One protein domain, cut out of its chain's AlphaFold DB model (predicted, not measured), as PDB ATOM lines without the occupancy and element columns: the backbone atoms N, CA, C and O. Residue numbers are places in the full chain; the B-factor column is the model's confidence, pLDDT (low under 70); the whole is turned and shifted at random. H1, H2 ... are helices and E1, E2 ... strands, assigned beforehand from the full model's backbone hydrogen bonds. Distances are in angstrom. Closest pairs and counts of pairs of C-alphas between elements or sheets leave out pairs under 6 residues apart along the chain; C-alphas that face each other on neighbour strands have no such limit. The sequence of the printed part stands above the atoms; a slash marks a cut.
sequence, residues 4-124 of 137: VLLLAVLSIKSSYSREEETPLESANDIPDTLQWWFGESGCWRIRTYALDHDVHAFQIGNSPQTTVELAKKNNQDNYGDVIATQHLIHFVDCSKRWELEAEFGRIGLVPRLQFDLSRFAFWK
ATOM      1  N   VAL A   4     219.883 219.875 212.596       95.31
ATOM      2  CA  VAL A   4     220.906 219.153 211.838       95.31
ATOM      3  C   VAL A   4     220.505 219.136 210.369       95.31
ATOM      4  O   VAL A   4     219.359 218.828 210.048       95.31
ATOM      5  N   LEU A   5     221.449 219.451 209.487       96.81
ATOM      6  CA  LEU A   5     221.293 219.350 208.041       96.81
ATOM      7  C   LEU A   5     222.156 218.197 207.522       96.81
ATOM      8  O   LEU A   5     223.384 218.255 207.583       96.81
ATOM      9  N   LEU A   6     221.520 217.155 206.996       97.25
ATOM     10  CA  LEU A   6     222.186 216.176 206.141       97.25
ATOM     11  C   LEU A   6     222.072 216.677 204.701       97.25
ATOM     12  O   LEU A   6     220.971 216.723 204.165       97.25
ATOM     13  N   LEU A   7     223.190 217.056 204.090       98.12
ATOM     14  CA  LEU A   7     223.268 217.594 202.734       98.12
ATOM     15  C   LEU A   7     223.982 216.590 201.832       98.12
ATOM     16  O   LEU A   7     225.164 216.334 202.039       98.12
ATOM     17  N   ALA A   8     223.292 216.058 200.829       98.25
ATOM     18  CA  ALA A   8     223.907 215.360 199.710       98.25
ATOM     19  C   ALA A   8     223.907 216.269 198.473       98.25
ATOM     20  O   ALA A   8     222.860 216.787 198.076       98.25
ATOM     21  N   VAL A   9     225.087 216.460 197.884       97.94
ATOM     22  CA  VAL A   9     225.269 217.149 196.603       97.94
ATOM     23  C   VAL A   9     225.328 216.082 195.520       97.94
ATOM     24  O   VAL A   9     226.098 215.124 195.640       97.94
ATOM     25  N   LEU A  10     224.490 216.218 194.494       98.12
ATOM     26  CA  LEU A  10     224.370 215.209 193.450       98.12
ATOM     27  C   LEU A  10     225.302 215.518 192.269       98.12
ATOM     28  O   LEU A  10     225.633 216.672 192.010       98.12
ATOM     29  N   SER A  11     225.708 214.490 191.529       97.94
ATOM     30  CA  SER A  11     226.478 214.584 190.279       97.94
ATOM     31  C   SER A  11     225.588 214.791 189.046       97.94
ATOM     32  O   SER A  11     226.003 214.509 187.921       97.94
ATOM     33  N   ILE A  12     224.362 215.265 189.259       98.06
ATOM     34  CA  ILE A  12     223.344 215.513 188.237       98.06
ATOM     35  C   ILE A  12     222.722 216.896 188.433       98.06
ATOM     36  O   ILE A  12     222.778 217.473 189.524       98.06
ATOM     37  N   LYS A  13     222.086 217.395 187.375       98.12
ATOM     38  CA  LYS A  13     221.169 218.537 187.385       98.12
ATOM     39  C   LYS A  13     219.866 218.123 186.711       98.12
ATOM     40  O   LYS A  13     219.893 217.480 185.655       98.12
ATOM     41  N   SER A  14     218.732 218.471 187.308       97.56
ATOM     42  CA  SER A  14     217.428 218.052 186.786       97.56
ATOM     43  C   SER A  14     216.343 219.126 186.908       97.56
ATOM     44  O   SER A  14     216.538 220.183 187.516       97.56
ATOM     45  N   SER A  15     215.209 218.864 186.257       97.00
ATOM     46  CA  SER A  15     213.956 219.620 186.326       97.00
ATOM     47  C   SER A  15     212.809 218.625 186.440       97.00
ATOM     48  O   SER A  15     212.563 217.845 185.518       97.00
ATOM     49  N   TYR A  16     212.071 218.675 187.551       94.50
ATOM     50  CA  TYR A  16     210.914 217.795 187.736       94.50
ATOM     51  C   TYR A  16     209.801 218.106 186.730       94.50
ATOM     52  O   TYR A  16     209.202 217.205 186.153       94.50
ATOM     53  N   SER A  17     209.542 219.395 186.486       94.38
ATOM     54  CA  SER A  17     208.458 219.852 185.605       94.38
ATOM     55  C   SER A  17     208.664 219.496 184.130       94.38
ATOM     56  O   SER A  17     207.685 219.351 183.397       94.38
ATOM     57  N   ARG A  18     209.923 219.359 183.702       95.38
ATOM     58  CA  ARG A  18     210.304 219.007 182.327       95.38
ATOM     59  C   ARG A  18     210.675 217.539 182.145       95.38
ATOM     60  O   ARG A  18     210.959 217.155 181.017       95.38
ATOM     61  N   GLU A  19     210.677 216.747 183.219       94.56
ATOM     62  CA  GLU A  19     211.118 215.345 183.204       94.56
ATOM     63  C   GLU A  19     212.535 215.190 182.610       94.56
ATOM     64  O   GLU A  19     212.828 214.265 181.855       94.56
ATOM     65  N   GLU A  20     213.422 216.132 182.944       96.25
ATOM     66  CA  GLU A  20     214.780 216.228 182.406       96.25
ATOM     67  C   GLU A  20     215.801 215.991 183.519       96.25
ATOM     68  O   GLU A  20     215.753 216.657 184.552       96.25
ATOM     69  N   GLU A  21     216.750 215.084 183.295       96.88
ATOM     70  CA  GLU A  21     217.873 214.811 184.191       96.88
ATOM     71  C   GLU A  21     219.133 214.585 183.355       96.88
ATOM     72  O   GLU A  21     219.125 213.823 182.387       96.88
ATOM     73  N   THR A  22     220.215 215.276 183.708       97.00
ATOM     74  CA  THR A  22     221.494 215.193 182.993       97.00
ATOM     75  C   THR A  22     222.657 215.160 183.985       97.00
ATOM     76  O   THR A  22     222.559 215.760 185.061       97.00
ATOM     77  N   PRO A  23     223.768 214.472 183.662       97.44
ATOM     78  CA  PRO A  23     224.981 214.553 184.464       97.44
ATOM     79  C   PRO A  23     225.556 215.975 184.437       97.44
ATOM     80  O   PRO A  23     225.314 216.748 183.510       97.44
ATOM     81  N   LEU A  24     226.351 216.315 185.451       96.75
ATOM     82  CA  LEU A  24     227.168 217.527 185.403       96.75
ATOM     83  C   LEU A  24     228.324 217.310 184.418       96.75
ATOM     84  O   LEU A  24     229.071 216.337 184.530       96.75
ATOM     85  N   GLU A  25     228.477 218.220 183.463       94.00
ATOM     86  CA  GLU A  25     229.519 218.177 182.431       94.00
ATOM     87  C   GLU A  25     230.707 219.083 182.782       94.00
ATOM     88  O   GLU A  25     231.814 218.910 182.267       94.00
ATOM     89  N   SER A  26     230.489 220.058 183.667       92.56
ATOM     90  CA  SER A  26     231.485 221.044 184.074       92.56
ATOM     91  C   SER A  26     231.469 221.276 185.580       92.56
ATOM     92  O   SER A  26     230.429 221.216 186.228       92.56
ATOM     93  N   ALA A  27     232.622 221.651 186.138       85.06
ATOM     94  CA  ALA A  27     232.735 222.075 187.535       85.06
ATOM     95  C   ALA A  27     231.910 223.338 187.862       85.06
ATOM     96  O   ALA A  27     231.678 223.628 189.032       85.06
ATOM     97  N   ASN A  28     231.484 224.088 186.838       89.56
ATOM     98  CA  ASN A  28     230.624 225.264 186.985       89.56
ATOM     99  C   ASN A  28     229.127 224.935 186.895       89.56
ATOM    100  O   ASN A  28     228.309 225.846 187.032       89.56
ATOM    101  N   ASP A  29     228.758 223.682 186.615       95.62
ATOM    102  CA  ASP A  29     227.353 223.292 186.630       95.62
ATOM    103  C   ASP A  29     226.786 223.368 188.048       95.62
ATOM    104  O   ASP A  29     227.469 223.107 189.040       95.62
ATOM    105  N   ILE A  30     225.507 223.724 188.132       97.38
ATOM    106  CA  ILE A  30     224.786 223.810 189.397       97.38
ATOM    107  C   ILE A  30     224.186 222.429 189.692       97.38
ATOM    108  O   ILE A  30     223.346 221.973 188.915       97.38
ATOM    109  N   PRO A  31     224.613 221.744 190.767       98.00
ATOM    110  CA  PRO A  31     224.117 220.417 191.104       98.00
ATOM    111  C   PRO A  31     222.719 220.467 191.713       98.00
ATOM    112  O   PRO A  31     222.371 221.396 192.445       98.00
ATOM    113  N   ASP A  32     221.955 219.400 191.519       98.19
ATOM    114  CA  ASP A  32     220.831 219.091 192.392       98.19
ATOM    115  C   ASP A  32     221.315 218.767 193.811       98.19
ATOM    116  O   ASP A  32     222.466 218.378 194.050       98.19
ATOM    117  N   THR A  33     220.408 218.870 194.780       98.19
ATOM    118  CA  THR A  33     220.702 218.468 196.157       98.19
ATOM    119  C   THR A  33     219.580 217.629 196.735       98.19
ATOM    120  O   THR A  33     218.399 217.856 196.458       98.19
ATOM    121  N   LEU A  34     219.960 216.678 197.582       97.62
ATOM    122  CA  LEU A  34     219.052 215.910 198.419       97.62
ATOM    123  C   LEU A  34     219.416 216.159 199.877       97.62
ATOM    124  O   LEU A  34     220.537 215.910 200.314       97.62
ATOM    125  N   GLN A  35     218.465 216.678 200.635       97.56
ATOM    126  CA  GLN A  35     218.713 217.221 201.954       97.56
ATOM    127  C   GLN A  35     217.699 216.706 202.960       97.56
ATOM    128  O   GLN A  35     216.536 216.464 202.637       97.56
ATOM    129  N   TRP A  36     218.139 216.579 204.205       96.06
ATOM    130  CA  TRP A  36     217.265 216.313 205.333       96.06
ATOM    131  C   TRP A  36     217.521 217.330 206.428       96.06
ATOM    132  O   TRP A  36     218.652 217.473 206.895       96.06
ATOM    133  N   TRP A  37     216.463 218.016 206.844       95.25
ATOM    134  CA  TRP A  37     216.490 218.923 207.980       95.25
ATOM    135  C   TRP A  37     215.845 218.256 209.190       95.25
ATOM    136  O   TRP A  37     214.689 217.836 209.132       95.25
ATOM    137  N   PHE A  38     216.588 218.192 210.289       93.06
ATOM    138  CA  PHE A  38     216.132 217.691 211.581       93.06
ATOM    139  C   PHE A  38     216.082 218.866 212.555       93.06
ATOM    140  O   PHE A  38     217.105 219.244 213.132       93.06
ATOM    141  N   GLY A  39     214.905 219.468 212.707       90.38
ATOM    142  CA  GLY A  39     214.687 220.615 213.586       90.38
ATOM    143  C   GLY A  39     213.588 220.368 214.614       90.38
ATOM    144  O   GLY A  39     212.972 219.306 214.667       90.38
ATOM    145  N   GLU A  40     213.310 221.389 215.423       86.44
ATOM    146  CA  GLU A  40     212.261 221.349 216.457       86.44
ATOM    147  C   GLU A  40     210.847 221.164 215.876       86.44
ATOM    148  O   GLU A  40     209.971 220.592 216.518       86.44
ATOM    149  N   SER A  41     210.634 221.607 214.637       84.19
ATOM    150  CA  SER A  41     209.396 221.462 213.855       84.19
ATOM    151  C   SER A  41     209.219 220.071 213.222       84.19
ATOM    152  O   SER A  41     208.242 219.848 212.500       84.19
ATOM    153  N   GLY A  42     210.171 219.161 213.445       88.38
ATOM    154  CA  GLY A  42     210.188 217.811 212.894       88.38
ATOM    155  C   GLY A  42     211.251 217.600 211.819       88.38
ATOM    156  O   GLY A  42     212.198 218.377 211.662       88.38
ATOM    157  N   CYS A  43     211.086 216.501 211.082       91.94
ATOM    158  CA  CYS A  43     211.997 216.100 210.020       91.94
ATOM    159  C   CYS A  43     211.415 216.396 208.633       91.94
ATOM    160  O   CYS A  43     210.266 216.051 208.333       91.94
ATOM    161  N   TRP A  44     212.237 216.998 207.779       93.62
ATOM    162  CA  TRP A  44     211.888 217.373 206.415       93.62
ATOM    163  C   TRP A  44     212.879 216.763 205.437       93.62
ATOM    164  O   TRP A  44     214.084 216.927 205.613       93.62
ATOM    165  N   ARG A  45     212.372 216.112 204.387       94.56
ATOM    166  CA  ARG A  45     213.160 215.740 203.210       94.56
ATOM    167  C   ARG A  45     212.991 216.827 202.159       94.56
ATOM    168  O   ARG A  45     211.862 217.146 201.793       94.56
ATOM    169  N   ILE A  46     214.093 217.379 201.672       96.06
ATOM    170  CA  ILE A  46     214.115 218.469 200.702       96.06
ATOM    171  C   ILE A  46     214.937 218.040 199.486       96.06
ATOM    172  O   ILE A  46     216.069 217.591 199.641       96.06
ATOM    173  N   ARG A  47     214.392 218.176 198.277       96.69
ATOM    174  CA  ARG A  47     215.137 218.015 197.020       96.69
ATOM    175  C   ARG A  47     215.109 219.326 196.249       96.69
ATOM    176  O   ARG A  47     214.038 219.916 196.110       96.69
ATOM    177  N   THR A  48     216.263 219.772 195.765       97.44
ATOM    178  CA  THR A  48     216.370 220.930 194.868       97.44
ATOM    179  C   THR A  48     216.660 220.468 193.449       97.44
ATOM    180  O   THR A  48     217.478 219.569 193.257       97.44
ATOM    181  N   TYR A  49     216.028 221.125 192.486       97.38
ATOM    182  CA  TYR A  49     216.177 220.879 191.057       97.38
ATOM    183  C   TYR A  49     216.867 222.095 190.443       97.38
ATOM    184  O   TYR A  49     216.331 223.208 190.464       97.38
ATOM    185  N   ALA A  50     218.101 221.916 189.986       96.88
ATOM    186  CA  ALA A  50     218.963 223.026 189.603       96.88
ATOM    187  C   ALA A  50     218.547 223.685 188.281       96.88
ATOM    188  O   ALA A  50     218.737 224.889 188.114       96.88
ATOM    189  N   LEU A  51     217.962 222.931 187.343       96.50
ATOM    190  CA  LEU A  51     217.670 223.448 186.002       96.50
ATOM    191  C   LEU A  51     216.538 224.480 185.981       96.50
ATOM    192  O   LEU A  51     216.443 225.269 185.041       96.50
ATOM    193  N   ASP A  52     215.641 224.440 186.961       96.31
ATOM    194  CA  ASP A  52     214.503 225.348 187.073       96.31
ATOM    195  C   ASP A  52     214.378 225.984 188.458       96.31
ATOM    196  O   ASP A  52     213.385 226.664 188.705       96.31
ATOM    197  N   HIS A  53     215.365 225.823 189.343       97.25
ATOM    198  CA  HIS A  53     215.350 226.328 190.722       97.25
ATOM    199  C   HIS A  53     214.074 225.933 191.487       97.25
ATOM    200  O   HIS A  53     213.510 226.739 192.236       97.25
ATOM    201  N   ASP A  54     213.577 224.719 191.245       97.00
ATOM    202  CA  ASP A  54     212.455 224.137 191.981       97.00
ATOM    203  C   ASP A  54     212.942 223.482 193.283       97.00
ATOM    204  O   ASP A  54     214.067 222.985 193.387       97.00
ATOM    205  N   VAL A  55     212.086 223.472 194.299       96.31
ATOM    206  CA  VAL A  55     212.330 222.779 195.563       96.31
ATOM    207  C   VAL A  55     211.094 222.018 196.006       96.31
ATOM    208  O   VAL A  55     209.995 222.564 196.146       96.31
ATOM    209  N   HIS A  56     211.293 220.734 196.287       95.38
ATOM    210  CA  HIS A  56     210.279 219.870 196.874       95.38
ATOM    211  C   HIS A  56     210.649 219.601 198.319       95.38
ATOM    212  O   HIS A  56     211.667 218.969 198.589       95.38
ATOM    213  N   ALA A  57     209.808 220.052 199.243       93.94
ATOM    214  CA  ALA A  57     209.949 219.767 200.662       93.94
ATOM    215  C   ALA A  57     208.784 218.893 201.130       93.94
ATOM    216  O   ALA A  57     207.618 219.240 200.946       93.94
ATOM    217  N   PHE A  58     209.103 217.763 201.753       91.56
ATOM    218  CA  PHE A  58     208.131 216.831 202.303       91.56
ATOM    219  C   PHE A  58     208.410 216.604 203.787       91.56
ATOM    220  O   PHE A  58     209.521 216.231 204.174       91.56
ATOM    221  N   GLN A  59     207.398 216.824 204.625       90.69
ATOM    222  CA  GLN A  59     207.498 216.554 206.054       90.69
ATOM    223  C   GLN A  59     207.344 215.049 206.287       90.69
ATOM    224  O   GLN A  59     206.290 214.473 206.034       90.69
ATOM    225  N   ILE A  60     208.395 214.413 206.798       86.44
ATOM    226  CA  ILE A  60     208.406 212.973 207.104       86.44
ATOM    227  C   ILE A  60     207.684 212.703 208.441       86.44
ATOM    228  O   ILE A  60     207.262 211.586 208.726       86.44
ATOM    229  N   GLY A  61     207.490 213.755 209.243       71.12
ATOM    230  CA  GLY A  61     206.760 213.750 210.509       71.12
ATOM    231  C   GLY A  61     207.669 213.975 211.718       71.12
ATOM    232  O   GLY A  61     208.883 214.136 211.593       71.12
ATOM    233  N   ASN A  62     207.066 213.971 212.909       63.94
ATOM    234  CA  ASN A  62     207.757 214.140 214.198       63.94
ATOM    235  C   ASN A  62     208.203 212.797 214.804       63.94
ATOM    236  O   ASN A  62     208.388 212.695 216.015       63.94
ATOM    237  N   SER A  63     208.293 211.738 213.990       54.53
ATOM    238  CA  SER A  63     208.545 210.395 214.509       54.53
ATOM    239  C   SER A  63     209.972 210.293 215.062       54.53
ATOM    240  O   SER A  63     210.921 210.569 214.325       54.53
ATOM    241  N   PRO A  64     210.155 209.815 216.306       52.66
ATOM    242  CA  PRO A  64     211.476 209.530 216.867       52.66
ATOM    243  C   PRO A  64     212.250 208.435 216.105       52.66
ATOM    244  O   PRO A  64     213.410 208.183 216.410       52.66
ATOM    245  N   GLN A  65     211.628 207.787 215.112       57.19
ATOM    246  CA  GLN A  65     212.252 206.780 214.248       57.19
ATOM    247  C   GLN A  65     213.034 207.379 213.071       57.19
ATOM    248  O   GLN A  65     213.854 206.679 212.477       57.19
ATOM    249  N   THR A  66     212.799 208.645 212.708       69.62
ATOM    250  CA  THR A  66     213.530 209.275 211.602       69.62
ATOM    251  C   THR A  66     214.889 209.744 212.102       69.62
ATOM    252  O   THR A  66     215.065 210.894 212.499       69.62
ATOM    253  N   THR A  67     215.850 208.823 212.122       83.50
ATOM    254  CA  THR A  67     217.224 209.122 212.526       83.50
ATOM    255  C   THR A  67     218.067 209.586 211.340       83.50
ATOM    256  O   THR A  67     217.736 209.355 210.171       83.50
ATOM    257  N   VAL A  68     219.200 210.221 211.640       88.81
ATOM    258  CA  VAL A  68     220.197 210.593 210.628       88.81
ATOM    259  C   VAL A  68     220.677 209.356 209.860       88.81
ATOM    260  O   VAL A  68     220.902 209.429 208.655       88.81
ATOM    261  N   GLU A  69     220.801 208.206 210.521       89.44
ATOM    262  CA  GLU A  69     221.198 206.936 209.906       89.44
ATOM    263  C   GLU A  69     220.155 206.447 208.903       89.44
ATOM    264  O   GLU A  69     220.526 206.018 207.810       89.44
ATOM    265  N   LEU A  70     218.862 206.553 209.231       89.50
ATOM    266  CA  LEU A  70     217.793 206.190 208.303       89.50
ATOM    267  C   LEU A  70     217.797 207.099 207.071       89.50
ATOM    268  O   LEU A  70     217.654 206.606 205.955       89.50
ATOM    269  N   ALA A  71     218.014 208.403 207.252       92.12
ATOM    270  CA  ALA A  71     218.125 209.342 206.138       92.12
ATOM    271  C   ALA A  71     219.352 209.058 205.259       92.12
ATOM    272  O   ALA A  71     219.234 209.011 204.037       92.12
ATOM    273  N   LYS A  72     220.515 208.778 205.864       93.00
ATOM    274  CA  LYS A  72     221.722 208.356 205.132       93.00
ATOM    275  C   LYS A  72     221.484 207.069 204.349       93.00
ATOM    276  O   LYS A  72     221.885 206.981 203.193       93.00
ATOM    277  N   LYS A  73     220.818 206.087 204.962       92.50
ATOM    278  CA  LYS A  73     220.449 204.838 204.294       92.50
ATOM    279  C   LYS A  73     219.466 205.089 203.151       92.50
ATOM    280  O   LYS A  73     219.670 204.555 202.074       92.50
ATOM    281  N   ASN A  74     218.452 205.934 203.349       92.69
ATOM    282  CA  ASN A  74     217.495 206.282 202.299       92.69
ATOM    283  C   ASN A  74     218.180 206.958 201.105       92.69
ATOM    284  O   ASN A  74     217.918 206.571 199.969       92.69
ATOM    285  N   ASN A  75     219.075 207.913 201.368       94.25
ATOM    286  CA  ASN A  75     219.896 208.541 200.339       94.25
ATOM    287  C   ASN A  75     220.688 207.482 199.569       94.25
ATOM    288  O   ASN A  75     220.619 207.448 198.346       94.25
ATOM    289  N   GLN A  76     221.377 206.583 200.274       94.31
ATOM    290  CA  GLN A  76     222.206 205.584 199.611       94.31
ATOM    291  C   GLN A  76     221.406 204.553 198.812       94.31
ATOM    292  O   GLN A  76     221.785 204.217 197.695       94.31
ATOM    293  N   ASP A  77     220.301 204.060 199.368       95.19
ATOM    294  CA  ASP A  77     219.479 203.034 198.728       95.19
ATOM    295  C   ASP A  77     218.807 203.554 197.436       95.19
ATOM    296  O   ASP A  77     218.494 202.749 196.565       95.19
ATOM    297  N   ASN A  78     218.573 204.871 197.305       93.81
ATOM    298  CA  ASN A  78     217.810 205.454 196.186       93.81
ATOM    299  C   ASN A  78     218.624 206.360 195.247       93.81
ATOM    300  O   ASN A  78     218.177 206.598 194.132       93.81
ATOM    301  N   TYR A  79     219.755 206.903 195.702       95.62
ATOM    302  CA  TYR A  79     220.546 207.907 194.975       95.62
ATOM    303  C   TYR A  79     222.054 207.642 195.045       95.62
ATOM    304  O   TYR A  79     222.853 208.506 194.695       95.62
ATOM    305  N   GLY A  80     222.472 206.482 195.556       95.06
ATOM    306  CA  GLY A  80     223.880 206.203 195.837       95.06
ATOM    307  C   GLY A  80     224.815 206.275 194.631       95.06
ATOM    308  O   GLY A  80     226.009 206.507 194.798       95.06
ATOM    309  N   ASP A  81     224.282 206.092 193.430       96.44
ATOM    310  CA  ASP A  81     224.976 206.201 192.148       96.44
ATOM    311  C   ASP A  81     225.223 207.650 191.705       96.44
ATOM    312  O   ASP A  81     226.187 207.910 190.986       96.44
ATOM    313  N   VAL A  82     224.393 208.592 192.161       97.00
ATOM    314  CA  VAL A  82     224.463 210.014 191.790       97.00
ATOM    315  C   VAL A  82     224.858 210.933 192.947       97.00
ATOM    316  O   VAL A  82     224.906 212.147 192.773       97.00
ATOM    317  N   ILE A  83     225.148 210.413 194.143       97.81
ATOM    318  CA  ILE A  83     225.675 211.225 195.252       97.81
ATOM    319  C   ILE A  83     227.170 211.475 195.029       97.81
ATOM    320  O   ILE A  83     227.986 210.560 195.121       97.81
ATOM    321  N   ALA A  84     227.539 212.738 194.806       96.44
ATOM    322  CA  ALA A  84     228.937 213.150 194.685       96.44
ATOM    323  C   ALA A  84     229.584 213.336 196.064       96.44
ATOM    324  O   ALA A  84     230.676 212.833 196.330       96.44
ATOM    325  N   THR A  85     228.904 214.051 196.962       96.88
ATOM    326  CA  THR A  85     229.353 214.257 198.344       96.88
ATOM    327  C   THR A  85     228.177 214.262 199.308       96.88
ATOM    328  O   THR A  85     227.041 214.559 198.940       96.88
ATOM    329  N   GLN A  86     228.453 213.944 200.575       97.06
ATOM    330  CA  GLN A  86     227.463 214.015 201.640       97.06
ATOM    331  C   GLN A  86     228.073 214.588 202.922       97.06
ATOM    332  O   GLN A  86     229.119 214.135 203.387       97.06
ATOM    333  N   HIS A  87     227.383 215.554 203.518       97.19
ATOM    334  CA  HIS A  87     227.820 216.305 204.688       97.19
ATOM    335  C   HIS A  87     226.746 216.267 205.773       97.19
ATOM    336  O   HIS A  87     225.552 216.314 205.485       97.19
ATOM    337  N   LEU A  88     227.176 216.192 207.031       96.69
ATOM    338  CA  LEU A  88     226.299 216.310 208.192       96.69
ATOM    339  C   LEU A  88     226.703 217.556 208.973       96.69
ATOM    340  O   LEU A  88     227.806 217.610 209.513       96.69
ATOM    341  N   ILE A  89     225.813 218.538 209.017       96.44
ATOM    342  CA  ILE A  89     226.082 219.863 209.566       96.44
ATOM    343  C   ILE A  89     225.184 220.075 210.781       96.44
ATOM    344  O   ILE A  89     223.973 219.870 210.701       96.44
ATOM    345  N   HIS A  90     225.772 220.476 211.905       95.31
ATOM    346  CA  HIS A  90     225.047 220.678 213.157       95.31
ATOM    347  C   HIS A  90     224.977 222.166 213.470       95.31
ATOM    348  O   HIS A  90     226.010 222.808 213.621       95.31
ATOM    349  N   PHE A  91     223.764 222.687 213.623       94.88
ATOM    350  CA  PHE A  91     223.534 224.077 213.984       94.88
ATOM    351  C   PHE A  91     222.961 224.186 215.393       94.88
ATOM    352  O   PHE A  91     221.899 223.633 215.697       94.88
ATOM    353  N   VAL A  92     223.645 224.952 216.235       93.50
ATOM    354  CA  VAL A  92     223.142 225.513 217.487       93.50
ATOM    355  C   VAL A  92     222.121 226.609 217.177       93.50
ATOM    356  O   VAL A  92     221.016 226.569 217.719       93.50
ATOM    357  N   ASP A  93     222.440 227.540 216.272       91.94
ATOM    358  CA  ASP A  93     221.516 228.551 215.761       91.94
ATOM    359  C   ASP A  93     221.884 229.017 214.336       91.94
ATOM    360  O   ASP A  93     222.534 230.041 214.127       91.94
ATOM    361  N   CYS A  94     221.325 228.356 213.318       91.19
ATOM    362  CA  CYS A  94     221.591 228.685 211.914       91.19
ATOM    363  C   CYS A  94     221.092 230.074 211.465       91.19
ATOM    364  O   CYS A  94     221.299 230.447 210.315       91.19
ATOM    365  N   SER A  95     220.476 230.881 212.341       89.62
ATOM    366  CA  SER A  95     220.235 232.305 212.055       89.62
ATOM    367  C   SER A  95     221.497 233.167 212.202       89.62
ATOM    368  O   SER A  95     221.529 234.317 211.754       89.62
ATOM    369  N   LYS A  96     222.547 232.638 212.842       94.06
ATOM    370  CA  LYS A  96     223.798 233.348 213.090       94.06
ATOM    371  C   LYS A  96     224.757 233.177 211.920       94.06
ATOM    372  O   LYS A  96     225.261 232.094 211.654       94.06
ATOM    373  N   ARG A  97     225.081 234.294 211.265       93.06
ATOM    374  CA  ARG A  97     225.987 234.323 210.109       93.06
ATOM    375  C   ARG A  97     227.349 233.672 210.372       93.06
ATOM    376  O   ARG A  97     227.807 232.903 209.540       93.06
ATOM    377  N   TRP A  98     227.962 233.945 211.524       95.12
ATOM    378  CA  TRP A  98     229.270 233.384 211.882       95.12
ATOM    379  C   TRP A  98     229.243 231.854 211.992       95.12
ATOM    380  O   TRP A  98     230.231 231.198 211.680       95.12
ATOM    381  N   GLU A  99     228.114 231.281 212.413       95.88
ATOM    382  CA  GLU A  99     227.952 229.834 212.513       95.88
ATOM    383  C   GLU A  99     227.812 229.218 211.122       95.88
ATOM    384  O   GLU A  99     228.480 228.237 210.816       95.88
ATOM    385  N   LEU A 100     227.024 229.848 210.242       94.88
ATOM    386  CA  LEU A 100     226.929 229.431 208.843       94.88
ATOM    387  C   LEU A 100     228.299 229.465 208.154       94.88
ATOM    388  O   LEU A 100     228.684 228.499 207.501       94.88
ATOM    389  N   GLU A 101     229.045 230.559 208.310       96.31
ATOM    390  CA  GLU A 101     230.383 230.716 207.731       96.31
ATOM    391  C   GLU A 101     231.359 229.651 208.252       96.31
ATOM    392  O   GLU A 101     232.096 229.063 207.459       96.31
ATOM    393  N   ALA A 102     231.335 229.354 209.555       96.12
ATOM    394  CA  ALA A 102     232.187 228.327 210.149       96.12
ATOM    395  C   ALA A 102     231.839 226.917 209.649       96.12
ATOM    396  O   ALA A 102     232.725 226.170 209.227       96.12
ATOM    397  N   GLU A 103     230.558 226.552 209.680       96.62
ATOM    398  CA  GLU A 103     230.110 225.197 209.361       96.62
ATOM    399  C   GLU A 103     230.204 224.884 207.862       96.62
ATOM    400  O   GLU A 103     230.709 223.825 207.488       96.62
ATOM    401  N   PHE A 104     229.812 225.815 206.985       96.88
ATOM    402  CA  PHE A 104     229.959 225.624 205.538       96.88
ATOM    403  C   PHE A 104     231.411 225.796 205.070       96.88
ATOM    404  O   PHE A 104     231.872 225.035 204.215       96.88
ATOM    405  N   GLY A 105     232.170 226.716 205.676       96.44
ATOM    406  CA  GLY A 105     233.587 226.911 205.361       96.44
ATOM    407  C   GLY A 105     234.430 225.661 205.627       96.44
ATOM    408  O   GLY A 105     235.303 225.326 204.828       96.44
ATOM    409  N   ARG A 106     234.120 224.906 206.691       95.50
ATOM    410  CA  ARG A 106     234.775 223.624 207.020       95.50
ATOM    411  C   ARG A 106     234.634 222.550 205.946       95.50
ATOM    412  O   ARG A 106     235.503 221.688 205.845       95.50
ATOM    413  N   ILE A 107     233.553 222.589 205.173       95.56
ATOM    414  CA  ILE A 107     233.265 221.626 204.104       95.56
ATOM    415  C   ILE A 107     233.478 222.221 202.706       95.56
ATOM    416  O   ILE A 107     233.109 221.599 201.717       95.56
ATOM    417  N   GLY A 108     234.079 223.414 202.617       95.44
ATOM    418  CA  GLY A 108     234.396 224.069 201.347       95.44
ATOM    419  C   GLY A 108     233.179 224.603 200.586       95.44
ATOM    420  O   GLY A 108     233.277 224.830 199.383       95.44
ATOM    421  N   LEU A 109     232.042 224.806 201.259       95.88
ATOM    422  CA  LEU A 109     230.824 225.336 200.645       95.88
ATOM    423  C   LEU A 109     230.597 226.803 201.018       95.88
ATOM    424  O   LEU A 109     230.949 227.268 202.101       95.88
ATOM    425  N   VAL A 110     229.948 227.537 200.116       95.94
ATOM    426  CA  VAL A 110     229.463 228.896 200.388       95.94
ATOM    427  C   VAL A 110     228.223 228.801 201.294       95.94
ATOM    428  O   VAL A 110     227.362 227.960 201.024       95.94
ATOM    429  N   PRO A 111     228.073 229.639 202.338       96.00
ATOM    430  CA  PRO A 111     226.980 229.546 203.315       96.00
ATOM    431  C   PRO A 111     225.618 230.032 202.776       96.00
ATOM    432  O   PRO A 111     225.047 231.013 203.252       96.00
ATOM    433  N   ARG A 112     225.073 229.341 201.770       95.50
ATOM    434  CA  ARG A 112     223.829 229.693 201.060       95.50
ATOM    435  C   ARG A 112     222.599 228.999 201.646       95.50
ATOM    436  O   ARG A 112     221.915 228.245 200.958       95.50
ATOM    437  N   LEU A 113     222.319 229.231 202.922       94.81
ATOM    438  CA  LEU A 113     221.147 228.651 203.579       94.81
ATOM    439  C   LEU A 113     219.880 229.475 203.275       94.81
ATOM    440  O   LEU A 113     219.871 230.691 203.464       94.81
ATOM    441  N   GLN A 114     218.810 228.822 202.819       94.75
ATOM    442  CA  GLN A 114     217.471 229.399 202.679       94.75
ATOM    443  C   GLN A 114     216.527 228.792 203.723       94.75
ATOM    444  O   GLN A 114     216.591 227.602 204.035       94.75
ATOM    445  N   PHE A 115     215.635 229.629 204.249       91.12
ATOM    446  CA  PHE A 115     214.621 229.256 205.232       91.12
ATOM    447  C   PHE A 115     213.237 229.277 204.591       91.12
ATOM    448  O   PHE A 115     212.888 230.259 203.935       91.12
ATOM    449  N   ASP A 116     212.427 228.249 204.836       86.25
ATOM    450  CA  ASP A 116     210.998 228.267 204.499       86.25
ATOM    451  C   ASP A 116     210.162 228.494 205.759       86.25
ATOM    452  O   ASP A 116     210.078 227.609 206.611       86.25
ATOM    453  N   LEU A 117     209.567 229.688 205.892       78.06
ATOM    454  CA  LEU A 117     208.626 230.061 206.964       78.06
ATOM    455  C   LEU A 117     209.041 229.610 208.383       78.06
ATOM    456  O   LEU A 117     208.201 229.305 209.225       78.06
ATOM    457  N   SER A 118     210.345 229.553 208.659       75.12
ATOM    458  CA  SER A 118     210.924 229.019 209.903       75.12
ATOM    459  C   SER A 118     210.607 227.542 210.222       75.12
ATOM    460  O   SER A 118     210.790 227.115 211.360       75.12
ATOM    461  N   ARG A 119     210.170 226.738 209.249       86.62
ATOM    462  CA  ARG A 119     209.894 225.301 209.428       86.62
ATOM    463  C   ARG A 119     211.108 224.440 209.147       86.62
ATOM    464  O   ARG A 119     211.372 223.508 209.895       86.62
ATOM    465  N   PHE A 120     211.846 224.749 208.094       92.50
ATOM    466  CA  PHE A 120     213.072 224.045 207.758       92.50
ATOM    467  C   PHE A 120     214.074 224.994 207.118       92.50
ATOM    468  O   PHE A 120     213.729 226.089 206.658       92.50
ATOM    469  N   ALA A 121     215.322 224.551 207.111       94.69
ATOM    470  CA  ALA A 121     216.407 225.206 206.414       94.69
ATOM    471  C   ALA A 121     217.034 224.227 205.421       94.69
ATOM    472  O   ALA A 121     217.133 223.031 205.698       94.69
ATOM    473  N   PHE A 122     217.449 224.742 204.272       96.69
ATOM    474  CA  PHE A 122     218.124 223.968 203.237       96.69
ATOM    475  C   PHE A 122     219.182 224.827 202.553       96.69
ATOM    476  O   PHE A 122     219.077 226.052 202.494       96.69
ATOM    477  N   TRP A 123     220.238 224.191 202.071       97.75
ATOM    478  CA  TRP A 123     221.311 224.840 201.336       97.75
ATOM    479  C   TRP A 123     220.971 224.941 199.849       97.75
ATOM    480  O   TRP A 123     220.352 224.039 199.287       97.75
ATOM    481  N   LYS A 124     221.386 226.033 199.209       96.81
ATOM    482  CA  LYS A 124     221.216 226.254 197.772       96.81
ATOM    483  C   LYS A 124     222.562 226.169 197.060       96.81
ATOM    484  O   LYS A 124     223.512 226.808 197.519       96.81
TER     485      LYS A 124
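This is residues 4 to 124 of the 137 residues of an uncharacterized protein of Acidobacteria bacterium (UniProt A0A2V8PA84). A twisted sheet of five strands forms a wall through the middle of this domain, with helix H1 lying over one face and the small hairpin E8 and E9 packed on the other through E9. A second small hairpin, E2 and E3, turns off at one end of the sheet, where E1 runs on into E2, and helix H2 sits by the edge strand E7. The printed part has 121 residues with two named helices and nine named strands, in the order E1 E2 E3 E4 E5 E6 H1 E7 H2 E8 E9, and its class is mixed, helices and strands. The large sheet runs E6 E5 E4 E1 E7, all antiparallel. The whole is compact, with a radius of gyration of the C-alphas of 14.0 A, and rounded, spanning 36 by 31 by 25 A.

Find C-alpha 4 at (220.906, 219.153, 211.838); from there E1, residues 4 to 10, runs 19.1 A. Across a break of 1 residue it runs on, at 96 degrees, into E2, residues 12 to 15, and E3, residues 20 to 23, comes next. Look then at three longer strands: E4, residues 33 to 39, is 18.6 A long, E5, residues 42 to 49, is 22.9 A, and E6, residues 54 to 61, is 22.0 A. H1, residues 68 to 79, begins at C-alpha 68 at (220.197, 210.593, 210.628) and is 15.9 A long. E7, residues 83 to 91, the longest strand by residues, covers 22.8 A. H2, residues 97 to 106, is 14.2 A long. Last come E8, residues 113 to 116, and E9, residues 120 to 123, which ends at C-alpha 123 at (221.311, 224.840, 201.336).

Begin with the large sheet, whose edge strands are E6 and E7. E1 stands antiparallel to E7 at 163 degrees, with N 7 and O 87 at 2.8 A, and antiparallel to E4 at 175 degrees, with N 6 and O 36 at 2.9 A. E4, E5 and E6 form a meander, each strand the antiparallel neighbour of the one before; look for N 35 and O 46 at 2.7 A, and for N 47 and O 56 at 2.9 A. H1 and the sheet make two layers, a helix on one face of a sheet: H1 lies over E4 and E1 at a height over the sheet of 8.9 A, and runs along the strands, at 18 degrees to E4 on the local plane. Its closest C-alphas to E4 are those of Ala 71 and Trp 36, 7.1 A apart. H2 only grazes the sheet, with its residues 99 to 106; its closest C-alphas to E7 are those of Glu 103 and Ile 89, 6.7 A apart. H1 and H2 are apart. E8 and E9 are a hairpin, with N 114 and O 122 at 2.8 A; the closest C-alphas of E9 and E4 are those of Phe 120 and Trp 37, 6.2 A apart. E2 and E3 are a hairpin too, with N 13 and O 22 at 2.9 A; E2 comes closest to E5 at the C-alphas of Ser 14 and Tyr 49, 5.3 A apart, while E3 and E5 are apart. In both H1 and H2 every O i to N i+4 pair is within hydrogen-bond range.

The two C-alphas farthest apart are those of Ser 26 and Pro 64, at 40.1 A. The printed part, residues 4 to 124, has no cut. No link is long; the links E3 to E4, E6 to H1 and H2 to E8 are short but not tight, and the others are tight. The mean pLDDT of the printed part is 92.7, and you find values under 70 at residues 62 to 66, which lie between E6 and H1.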